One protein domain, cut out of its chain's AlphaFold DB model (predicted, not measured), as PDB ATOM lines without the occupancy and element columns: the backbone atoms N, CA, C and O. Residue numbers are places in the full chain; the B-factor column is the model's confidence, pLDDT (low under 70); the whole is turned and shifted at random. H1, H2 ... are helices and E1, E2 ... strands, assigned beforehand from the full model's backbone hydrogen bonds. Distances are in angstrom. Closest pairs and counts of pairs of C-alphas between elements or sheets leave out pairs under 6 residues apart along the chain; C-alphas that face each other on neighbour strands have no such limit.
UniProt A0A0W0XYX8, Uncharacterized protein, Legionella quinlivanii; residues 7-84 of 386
ATOM      1  N   SER A   7     184.955 199.821 163.223       93.94
ATOM      2  CA  SER A   7     185.900 198.708 163.324       93.94
ATOM      3  C   SER A   7     185.139 197.389 163.246       93.94
ATOM      4  O   SER A   7     184.314 197.093 164.110       93.94
ATOM      5  N   TYR A   8     185.433 196.554 162.247       92.88
ATOM      6  CA  TYR A   8     184.804 195.234 162.143       92.88
ATOM      7  C   TYR A   8     185.165 194.320 163.329       92.88
ATOM      8  O   TYR A   8     184.388 193.444 163.692       92.88
ATOM      9  N   ASN A   9     186.280 194.578 164.020       92.44
ATOM     10  CA  ASN A   9     186.642 193.869 165.253       92.44
ATOM     11  C   ASN A   9     185.630 194.071 166.399       92.44
ATOM     12  O   ASN A   9     185.604 193.267 167.328       92.44
ATOM     13  N   ASN A  10     184.786 195.106 166.324       93.62
ATOM     14  CA  ASN A  10     183.708 195.361 167.283       93.62
ATOM     15  C   ASN A  10     182.395 194.641 166.912       93.62
ATOM     16  O   ASN A  10     181.404 194.753 167.640       93.62
ATOM     17  N   PHE A  11     182.357 193.925 165.784       94.44
ATOM     18  CA  PHE A  11     181.196 193.153 165.360       94.44
ATOM     19  C   PHE A  11     181.103 191.833 166.131       94.44
ATOM     20  O   PHE A  11     182.025 191.019 166.141       94.44
ATOM     21  N   ILE A  12     179.945 191.596 166.741       94.88
ATOM     22  CA  ILE A  12     179.614 190.369 167.461       94.88
ATOM     23  C   ILE A  12     178.613 189.587 166.610       94.88
ATOM     24  O   ILE A  12     177.425 189.908 166.567       94.88
ATOM     25  N   GLY A  13     179.106 188.560 165.925       91.94
ATOM     26  CA  GLY A  13     178.335 187.689 165.041       91.94
ATOM     27  C   GLY A  13     179.247 186.692 164.320       91.94
ATOM     28  O   GLY A  13     180.469 186.744 164.491       91.94
ATOM     29  N   PRO A  14     178.693 185.759 163.527       88.88
ATOM     30  CA  PRO A  14     179.512 184.896 162.685       88.88
ATOM     31  C   PRO A  14     180.299 185.740 161.672       88.88
ATOM     32  O   PRO A  14     179.837 186.795 161.239       88.88
ATOM     33  N   LYS A  15     181.493 185.302 161.269       83.31
ATOM     34  CA  LYS A  15     182.179 185.970 160.156       83.31
ATOM     35  C   LYS A  15     181.425 185.664 158.859       83.31
ATOM     36  O   LYS A  15     181.064 184.506 158.659       83.31
ATOM     37  N   PRO A  16     181.181 186.651 157.983       82.69
ATOM     38  CA  PRO A  16     180.673 186.356 156.655       82.69
ATOM     39  C   PRO A  16     181.720 185.503 155.924       82.69
ATOM     40  O   PRO A  16     182.916 185.790 155.971       82.69
ATOM     41  N   GLU A  17     181.283 184.427 155.279       73.50
ATOM     42  CA  GLU A  17     182.169 183.534 154.532       73.50
ATOM     43  C   GLU A  17     182.168 183.914 153.047       73.50
ATOM     44  O   GLU A  17     181.118 184.203 152.482       73.50
ATOM     45  N   LYS A  18     183.334 183.900 152.382       62.44
ATOM     46  CA  LYS A  18     183.422 184.068 150.919       62.44
ATOM     47  C   LYS A  18     183.016 182.763 150.222       62.44
ATOM     48  O   LYS A  18     183.854 181.896 149.996       62.44
ATOM     49  N   GLY A  19     181.736 182.608 149.891       51.34
ATOM     50  CA  GLY A  19     181.239 181.488 149.081       51.34
ATOM     51  C   GLY A  19     181.411 181.708 147.570       51.34
ATOM     52  O   GLY A  19     181.349 182.836 147.081       51.34
ATOM     53  N   HIS A  20     181.604 180.628 146.805       38.97
ATOM     54  CA  HIS A  20     181.595 180.668 145.339       38.97
ATOM     55  C   HIS A  20     180.170 180.898 144.802       38.97
ATOM     56  O   HIS A  20     179.327 180.017 144.897       38.97
ATOM     57  N   ALA A  21     179.967 182.063 144.181       39.59
ATOM     58  CA  ALA A  21     178.846 182.443 143.317       39.59
ATOM     59  C   ALA A  21     177.423 182.508 143.936       39.59
ATOM     60  O   ALA A  21     176.778 181.510 144.228       39.59
ATOM     61  N   ALA A  22     176.888 183.736 143.938       39.19
ATOM     62  CA  ALA A  22     175.488 184.086 143.663       39.19
ATOM     63  C   ALA A  22     174.381 183.905 144.725       39.19
ATOM     64  O   ALA A  22     173.216 184.098 144.381       39.19
ATOM     65  N   THR A  23     174.677 183.688 146.007       38.78
ATOM     66  CA  THR A  23     173.656 183.871 147.062       38.78
ATOM     67  C   THR A  23     174.226 184.586 148.283       38.78
ATOM     68  O   THR A  23     174.907 183.969 149.094       38.78
ATOM     69  N   HIS A  24     173.928 185.885 148.398       51.38
ATOM     70  CA  HIS A  24     173.623 186.567 149.661       51.38
ATOM     71  C   HIS A  24     174.511 186.177 150.863       51.38
ATOM     72  O   HIS A  24     174.058 185.555 151.823       51.38
ATOM     73  N   LEU A  25     175.797 186.542 150.787       59.34
ATOM     74  CA  LEU A  25     176.785 186.343 151.850       59.34
ATOM     75  C   LEU A  25     176.576 187.384 152.944       59.34
ATOM     76  O   LEU A  25     177.188 188.453 152.932       59.34
ATOM     77  N   PHE A  26     175.686 187.064 153.871       72.94
ATOM     78  CA  PHE A  26     175.347 187.953 154.961       72.94
ATOM     79  C   PHE A  26     175.585 187.288 156.306       72.94
ATOM     80  O   PHE A  26     175.175 186.152 156.537       72.94
ATOM     81  N   SER A  27     176.217 188.026 157.209       86.44
ATOM     82  CA  SER A  27     176.199 187.701 158.630       86.44
ATOM     83  C   SER A  27     175.253 188.643 159.360       86.44
ATOM     84  O   SER A  27     175.288 189.849 159.127       86.44
ATOM     85  N   GLU A  28     174.422 188.099 160.247       92.50
ATOM     86  CA  GLU A  28     173.641 188.884 161.201       92.50
ATOM     87  C   GLU A  28     174.397 188.979 162.528       92.50
ATOM     88  O   GLU A  28     174.813 187.965 163.093       92.50
ATOM     89  N   GLY A  29     174.519 190.187 163.064       94.38
ATOM     90  CA  GLY A  29     175.132 190.414 164.369       94.38
ATOM     91  C   GLY A  29     174.854 191.807 164.911       94.38
ATOM     92  O   GLY A  29     173.884 192.461 164.527       94.38
ATOM     93  N   THR A  30     175.699 192.260 165.828       95.94
ATOM     94  CA  THR A  30     175.579 193.570 166.482       95.94
ATOM     95  C   THR A  30     176.935 194.252 166.571       95.94
ATOM     96  O   THR A  30     177.939 193.579 166.788       95.94
ATOM     97  N   PHE A  31     176.965 195.580 166.489       92.94
ATOM     98  CA  PHE A  31     178.135 196.381 166.858       92.94
ATOM     99  C   PHE A  31     177.939 196.944 168.265       92.94
ATOM    100  O   PHE A  31     176.839 197.369 168.599       92.94
ATOM    101  N   SER A  32     178.991 196.999 169.084       89.50
ATOM    102  CA  SER A  32     178.904 197.572 170.440       89.50
ATOM    103  C   SER A  32     178.538 199.059 170.461       89.50
ATOM    104  O   SER A  32     177.965 199.541 171.434       89.50
ATOM    105  N   GLU A  33     178.891 199.786 169.401       88.69
ATOM    106  CA  GLU A  33     178.672 201.231 169.250       88.69
ATOM    107  C   GLU A  33     177.360 201.597 168.541       88.69
ATOM    108  O   GLU A  33     177.003 202.773 168.496       88.69
ATOM    109  N   LEU A  34     176.629 200.615 168.000       90.06
ATOM    110  CA  LEU A  34     175.375 200.836 167.280       90.06
ATOM    111  C   LEU A  34     174.225 200.102 167.960       90.06
ATOM    112  O   LEU A  34     174.394 199.056 168.579       90.06
ATOM    113  N   THR A  35     173.022 200.647 167.818       90.00
ATOM    114  CA  THR A  35     171.808 199.965 168.274       90.00
ATOM    115  C   THR A  35     171.302 199.001 167.203       90.00
ATOM    116  O   THR A  35     171.639 199.126 166.025       90.00
ATOM    117  N   GLY A  36     170.501 198.019 167.619       92.62
ATOM    118  CA  GLY A  36     169.853 197.081 166.707       92.62
ATOM    119  C   GLY A  36     170.766 195.978 166.170       92.62
ATOM    120  O   GLY A  36     171.895 195.772 166.621       92.62
ATOM    121  N   LYS A  37     170.219 195.223 165.220       95.31
ATOM    122  CA  LYS A  37     170.909 194.137 164.522       95.31
ATOM    123  C   LYS A  37     171.358 194.612 163.152       95.31
ATOM    124  O   LYS A  37     170.678 195.413 162.522       95.31
ATOM    125  N   TRP A  38     172.479 194.080 162.695       95.44
ATOM    126  CA  TRP A  38     173.141 194.494 161.469       95.44
ATOM    127  C   TRP A  38     173.424 193.284 160.593       95.44
ATOM    128  O   TRP A  38     173.844 192.235 161.080       95.44
ATOM    129  N   ILE A  39     173.182 193.459 159.302       93.94
ATOM    130  CA  ILE A  39     173.465 192.526 158.224       93.94
ATOM    131  C   ILE A  39     174.761 192.988 157.557       93.94
ATOM    132  O   ILE A  39     174.854 194.131 157.113       93.94
ATOM    133  N   VAL A  40     175.769 192.121 157.511       93.38
ATOM    134  CA  VAL A  40     177.111 192.463 157.024       93.38
ATOM    135  C   VAL A  40     177.437 191.695 155.748       93.38
ATOM    136  O   VAL A  40     177.451 190.463 155.762       93.38
ATOM    137  N   LYS A  41     177.744 192.432 154.674       90.62
ATOM    138  CA  LYS A  41     178.197 191.954 153.355       90.62
ATOM    139  C   LYS A  41     179.681 192.273 153.188       90.62
ATOM    140  O   LYS A  41     180.107 193.389 153.484       90.62
ATOM    141  N   ILE A  42     180.469 191.320 152.691       90.38
ATOM    142  CA  ILE A  42     181.861 191.592 152.301       90.38
ATOM    143  C   ILE A  42     181.858 192.456 151.040       90.38
ATOM    144  O   ILE A  42     181.220 192.100 150.051       90.38
ATOM    145  N   ALA A  43     182.612 193.550 151.064       88.12
ATOM    146  CA  ALA A  43     182.933 194.341 149.890       88.12
ATOM    147  C   ALA A  43     184.408 194.121 149.537       88.12
ATOM    148  O   ALA A  43     185.300 194.391 150.341       88.12
ATOM    149  N   ASP A  44     184.664 193.620 148.327       76.69
ATOM    150  CA  ASP A  44     186.027 193.311 147.873       76.69
ATOM    151  C   ASP A  44     186.915 194.558 147.734       76.69
ATOM    152  O   ASP A  44     188.138 194.445 147.759       76.69
ATOM    153  N   ASP A  45     186.306 195.741 147.619       83.75
ATOM    154  CA  ASP A  45     186.995 197.026 147.545       83.75
ATOM    155  C   ASP A  45     186.240 198.091 148.359       83.75
ATOM    156  O   ASP A  45     185.008 198.190 148.312       83.75
ATOM    157  N   HIS A  46     186.990 198.942 149.062       88.00
ATOM    158  CA  HIS A  46     186.477 200.125 149.753       88.00
ATOM    159  C   HIS A  46     185.657 201.031 148.836       88.00
ATOM    160  O   HIS A  46     184.691 201.641 149.288       88.00
ATOM    161  N   LYS A  47     186.002 201.099 147.547       88.19
ATOM    162  CA  LYS A  47     185.292 201.922 146.560       88.19
ATOM    163  C   LYS A  47     183.868 201.434 146.334       88.19
ATOM    164  O   LYS A  47     182.942 202.240 146.342       88.19
ATOM    165  N   ILE A  48     183.699 200.119 146.179       87.62
ATOM    166  CA  ILE A  48     182.389 199.484 146.006       87.62
ATOM    167  C   ILE A  48     181.567 199.677 147.281       87.62
ATOM    168  O   ILE A  48     180.413 200.086 147.199       87.62
ATOM    169  N   ALA A  49     182.180 199.501 148.458       92.69
ATOM    170  CA  ALA A  49     181.502 199.759 149.728       92.69
ATOM    171  C   ALA A  49     181.014 201.213 149.834       92.69
ATOM    172  O   ALA A  49     179.860 201.468 150.162       92.69
ATOM    173  N   ARG A  50     181.882 202.184 149.529       94.75
ATOM    174  CA  ARG A  50     181.575 203.622 149.578       94.75
ATOM    175  C   ARG A  50     180.472 204.005 148.590       94.75
ATOM    176  O   ARG A  50     179.571 204.756 148.958       94.75
ATOM    177  N   HIS A  51     180.518 203.450 147.382       95.25
ATOM    178  CA  HIS A  51     179.480 203.605 146.367       95.25
ATOM    179  C   HIS A  51     178.129 203.048 146.844       95.25
ATOM    180  O   HIS A  51     177.134 203.772 146.839       95.25
ATOM    181  N   GLU A  52     178.105 201.797 147.313       95.31
ATOM    182  CA  GLU A  52     176.891 201.128 147.792       95.31
ATOM    183  C   GLU A  52     176.263 201.889 148.969       95.31
ATOM    184  O   GLU A  52     175.059 202.144 148.970       95.31
ATOM    185  N   VAL A  53     177.072 202.320 149.946       96.25
ATOM    186  CA  VAL A  53     176.573 203.080 151.101       96.25
ATOM    187  C   VAL A  53     176.044 204.453 150.699       96.25
ATOM    188  O   VAL A  53     174.985 204.836 151.189       96.25
ATOM    189  N   LEU A  54     176.715 205.180 149.796       97.56
ATOM    190  CA  LEU A  54     176.188 206.447 149.280       97.56
ATOM    191  C   LEU A  54     174.811 206.242 148.631       97.56
ATOM    192  O   LEU A  54     173.879 206.988 148.928       97.56
ATOM    193  N   ALA A  55     174.671 205.228 147.773       97.69
ATOM    194  CA  ALA A  55     173.411 204.929 147.102       97.69
ATOM    195  C   ALA A  55     172.299 204.559 148.098       97.69
ATOM    196  O   ALA A  55     171.209 205.129 148.045       97.69
ATOM    197  N   GLN A  56     172.577 203.659 149.043       97.31
ATOM    198  CA  GLN A  56     171.611 203.242 150.068       97.31
ATOM    199  C   GLN A  56     171.188 204.398 150.978       97.31
ATOM    200  O   GLN A  56     170.010 204.554 151.297       97.31
ATOM    201  N   GLU A  57     172.124 205.260 151.361       97.81
ATOM    202  CA  GLU A  57     171.808 206.400 152.212       97.81
ATOM    203  C   GLU A  57     171.058 207.499 151.440       97.81
ATOM    204  O   GLU A  57     170.241 208.190 152.045       97.81
ATOM    205  N   LEU A  58     171.232 207.621 150.115       98.19
ATOM    206  CA  LEU A  58     170.350 208.435 149.265       98.19
ATOM    207  C   LEU A  58     168.929 207.856 149.212       98.19
ATOM    208  O   LEU A  58     167.963 208.608 149.346       98.19
ATOM    209  N   PHE A  59     168.773 206.532 149.084       98.25
ATOM    210  CA  PHE A  59     167.458 205.894 149.224       98.25
ATOM    211  C   PHE A  59     166.824 206.219 150.581       98.25
ATOM    212  O   PHE A  59     165.653 206.594 150.618       98.25
ATOM    213  N   ARG A  60     167.588 206.144 151.679       97.88
ATOM    214  CA  ARG A  60     167.116 206.489 153.030       97.88
ATOM    215  C   ARG A  60     166.773 207.960 153.199       97.88
ATOM    216  O   ARG A  60     165.787 208.268 153.859       97.88
ATOM    217  N   LEU A  61     167.538 208.859 152.585       97.56
ATOM    218  CA  LEU A  61     167.221 210.283 152.571       97.56
ATOM    219  C   LEU A  61     165.848 210.523 151.933       97.56
ATOM    220  O   LEU A  61     165.014 211.214 152.503       97.56
ATOM    221  N   PHE A  62     165.581 209.938 150.762       98.06
ATOM    222  CA  PHE A  62     164.310 210.155 150.063       98.06
ATOM    223  C   PHE A  62     163.150 209.321 150.611       98.06
ATOM    224  O   PHE A  62     161.986 209.677 150.408       98.06
ATOM    225  N   ILE A  63     163.444 208.210 151.283       97.81
ATOM    226  CA  ILE A  63     162.477 207.255 151.817       97.81
ATOM    227  C   ILE A  63     162.879 206.965 153.275       97.81
ATOM    228  O   ILE A  63     163.640 206.033 153.528       97.81
ATOM    229  N   PRO A  64     162.381 207.753 154.249       95.12
ATOM    230  CA  PRO A  64     162.926 207.783 155.612       95.12
ATOM    231  C   PRO A  64     162.935 206.451 156.370       95.12
ATOM    232  O   PRO A  64     163.674 206.310 157.339       95.12
ATOM    233  N   HIS A  65     162.100 205.486 155.970       95.81
ATOM    234  CA  HIS A  65     162.025 204.169 156.605       95.81
ATOM    235  C   HIS A  65     162.995 203.129 156.036       95.81
ATOM    236  O   HIS A  65     162.980 201.996 156.514       95.81
ATOM    237  N   GLN A  66     163.799 203.460 155.020       96.62
ATOM    238  CA  GLN A  66     164.855 202.553 154.558       96.62
ATOM    239  C   GLN A  66     165.891 202.340 155.662       96.62
ATOM    240  O   GLN A  66     166.135 203.216 156.494       96.62
ATOM    241  N   GLN A  67     166.522 201.172 155.636       94.19
ATOM    242  CA  GLN A  67     167.557 200.796 156.591       94.19
ATOM    243  C   GLN A  67     168.761 201.740 156.535       94.19
ATOM    244  O   GLN A  67     169.196 202.173 155.464       94.19
ATOM    245  N   GLN A  68     169.346 202.017 157.696       95.12
ATOM    246  CA  GLN A  68     170.626 202.706 157.762       95.12
ATOM    247  C   GLN A  68     171.747 201.804 157.236       95.12
ATOM    248  O   GLN A  68     171.814 200.627 157.582       95.12
ATOM    249  N   THR A  69     172.674 202.361 156.456       95.12
ATOM    250  CA  THR A  69     173.851 201.635 155.964       95.12
ATOM    251  C   THR A  69     175.155 202.325 156.376       95.12
ATOM    252  O   THR A  69     175.272 203.553 156.397       95.12
ATOM    253  N   ARG A  70     176.151 201.533 156.775       94.69
ATOM    254  CA  ARG A  70     177.475 201.957 157.244       94.69
ATOM    255  C   ARG A  70     178.562 201.102 156.610       94.69
ATOM    256  O   ARG A  70     178.290 200.052 156.035       94.69
ATOM    257  N   ILE A  71     179.801 201.558 156.744       94.44
ATOM    258  CA  ILE A  71     180.977 200.813 156.305       94.44
ATOM    259  C   ILE A  71     181.761 200.413 157.546       94.44
ATOM    260  O   ILE A  71     182.056 201.260 158.391       94.44
ATOM    261  N   ALA A  72     182.103 199.134 157.631       94.06
ATOM    262  CA  ALA A  72     183.085 198.634 158.578       94.06
ATOM    263  C   ALA A  72     184.339 198.190 157.828       94.06
ATOM    264  O   ALA A  72     184.275 197.850 156.644       94.06
ATOM    265  N   HIS A  73     185.476 198.175 158.511       93.12
ATOM    266  CA  HIS A  73     186.689 197.576 157.970       93.12
ATOM    267  C   HIS A  73     187.464 196.809 159.041       93.12
ATOM    268  O   HIS A  73     187.397 197.128 160.232       93.12
ATOM    269  N   ASP A  74     188.210 195.801 158.602       90.38
ATOM    270  CA  ASP A  74     189.346 195.254 159.343       90.38
ATOM    271  C   ASP A  74     190.664 195.639 158.642       90.38
ATOM    272  O   ASP A  74     190.712 196.619 157.895       90.38
ATOM    273  N   GLU A  75     191.758 194.928 158.913       85.44
ATOM    274  CA  GLU A  75     193.077 195.225 158.337       85.44
ATOM    275  C   GLU A  75     193.121 195.143 156.802       85.44
ATOM    276  O   GLU A  75     193.968 195.784 156.182       85.44
ATOM    277  N   THR A  76     192.244 194.353 156.175       85.00
ATOM    278  CA  THR A  76     192.340 194.031 154.735       85.00
ATOM    279  C   THR A  76     191.008 194.053 153.999       85.00
ATOM    280  O   THR A  76     190.996 194.124 152.772       85.00
ATOM    281  N   THR A  77     189.893 193.980 154.723       89.19
ATOM    282  CA  THR A  77     188.566 193.755 154.157       89.19
ATOM    283  C   THR A  77     187.621 194.874 154.558       89.19
ATOM    284  O   THR A  77     187.592 195.313 155.710       89.19
ATOM    285  N   TYR A  78     186.823 195.317 153.590       92.06
ATOM    286  CA  TYR A  78     185.739 196.261 153.805       92.06
ATOM    287  C   TYR A  78     184.414 195.519 153.845       92.06
ATOM    288  O   TYR A  78     184.228 194.481 153.208       92.06
ATOM    289  N   PHE A  79     183.475 196.073 154.596       93.19
ATOM    290  CA  PHE A  79     182.159 195.493 154.764       93.19
ATOM    291  C   PHE A  79     181.093 196.570 154.642       93.19
ATOM    292  O   PHE A  79     181.208 197.642 155.242       93.19
ATOM    293  N   VAL A  80     180.026 196.255 153.916       94.31
ATOM    294  CA  VAL A  80     178.794 197.041 153.924       94.31
ATOM    295  C   VAL A  80     177.902 196.472 155.018       94.31
ATOM    296  O   VAL A  80     177.596 195.280 155.033       94.31
ATOM    297  N   CYS A  81     177.537 197.322 155.970       94.62
ATOM    298  CA  CYS A  81     176.744 196.965 157.137       94.62
ATOM    299  C   CYS A  81     175.400 197.675 157.041       94.62
ATOM    300  O   CYS A  81     175.351 198.898 157.157       94.62
ATOM    301  N   SER A  82     174.321 196.929 156.864       94.94
ATOM    302  CA  SER A  82     172.967 197.474 156.808       94.94
ATOM    303  C   SER A  82     172.186 197.088 158.053       94.94
ATOM    304  O   SER A  82     172.262 195.951 158.514       94.94
ATOM    305  N   GLU A  83     171.439 198.030 158.614       95.69
ATOM    306  CA  GLU A  83     170.509 197.752 159.703       95.69
ATOM    307  C   GLU A  83     169.506 196.681 159.259       95.69
ATOM    308  O   GLU A  83     168.982 196.715 158.148       95.69
ATOM    309  N   LYS A  84     169.252 195.694 160.114       95.19
ATOM    310  CA  LYS A  84     168.347 194.598 159.790       95.19
ATOM    311  C   LYS A  84     166.916 195.114 159.646       95.19
ATOM    312  O   LYS A  84     166.342 195.654 160.587       95.19
TER     313      LYS A  84
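This is residues 7 to 84 of the 386 residues of an uncharacterized protein of Legionella quinlivanii (UniProt A0A0W0XYX8). Picture a strongly twisted sheet of four antiparallel strands with one long helix, H1, packed along one of its faces, while the other face has no named helix. H1 runs along E4 and covers the E4 and E3 part of the sheet; at the far edge, E1, a long unnamed lead-in, residues 7 to 25, pairs briefly with that strand through residues 11 to 12. The printed part has 78 residues, with four named strands and one named helix in the order E1, E2, H1, E3, E4 along the chain; the sheet's order is E1, E2, E4, E3, and the class is mixed, helices and strands. The whole is compact, with a radius of gyration of the C-alphas of 12.2 A, and rounded, spanning 33 by 27 by 23 A.

Start at the edge of the sheet: find C-alpha 26 at (175.347, 187.953, 154.961), where E1, residues 26 to 31, begins and runs 14.8 A to C-alpha 31. Beside it look for E2, residues 38 to 43, which is 15.2 A long. Next across the sheet comes E4, residues 78 to 83, 16.4 A long, which ends at C-alpha 83 at (170.509, 197.752, 159.703). The other edge strand is E3, residues 69 to 73, with 13.6 A from first to last C-alpha. For the helix, find C-alpha 46 at (186.477, 200.125, 149.753); from there H1, residues 46 to 62, runs 24.3 A to C-alpha 62 at (164.310, 210.155, 150.063).

Begin between the inner strands E2 and E4, antiparallel at 154 degrees, where N 39 and O 82 are 2.8 A apart and N 80 and O 41 are 2.9 A apart, both within hydrogen-bond range. On the other side of E2 lies E1, antiparallel at 121 degrees; look at N 38 and O 29, within hydrogen-bond range at 2.8 A. E1 and E2 form a hairpin. So do E3 and E4, antiparallel at 148 degrees, with N 70 and O 81 within hydrogen-bond range at 2.8 A. The edge strands E1 and E3 are apart. From edge to edge of the sheet the strands' lines turn by 93 degrees. H1 is on the sheet at a height over the sheet of 8.8 A, in two layers, a helix on one face of a sheet. It lies over E4 and only just over E3, on which 3 of its 17 C-alphas fall; it runs along the strands, at 8 degrees to E4 on the local plane. The closest C-alphas of H1 and E4 are those of His 46 and Tyr 78, 5.6 A apart; those of H1 and E3 are Val 53 and Thr 69, at 5.8 A. E2, H1 and E3 make a split strand-helix-strand unit, two strands running the same way with E4 between them in the sheet, and its crossover is right-handed. In H1 every O i to N i+4 pair is within hydrogen-bond range.

The two C-alphas farthest apart are those of His 20 and Phe 62, at 34.5 A. The printed part, residues 7 to 84, has no cut. The links from E2 to H1 and from E3 to E4 are tight, those from E1 to E2 and from H1 to E3 are short, and no link is long. Look before E1 for residues 7 to 25, whose C-alphas lie 10 to 19 A from the mean of all C-alphas. The mean pLDDT of the printed part of this model is 87.6, and residues 18 to 25 are under 70.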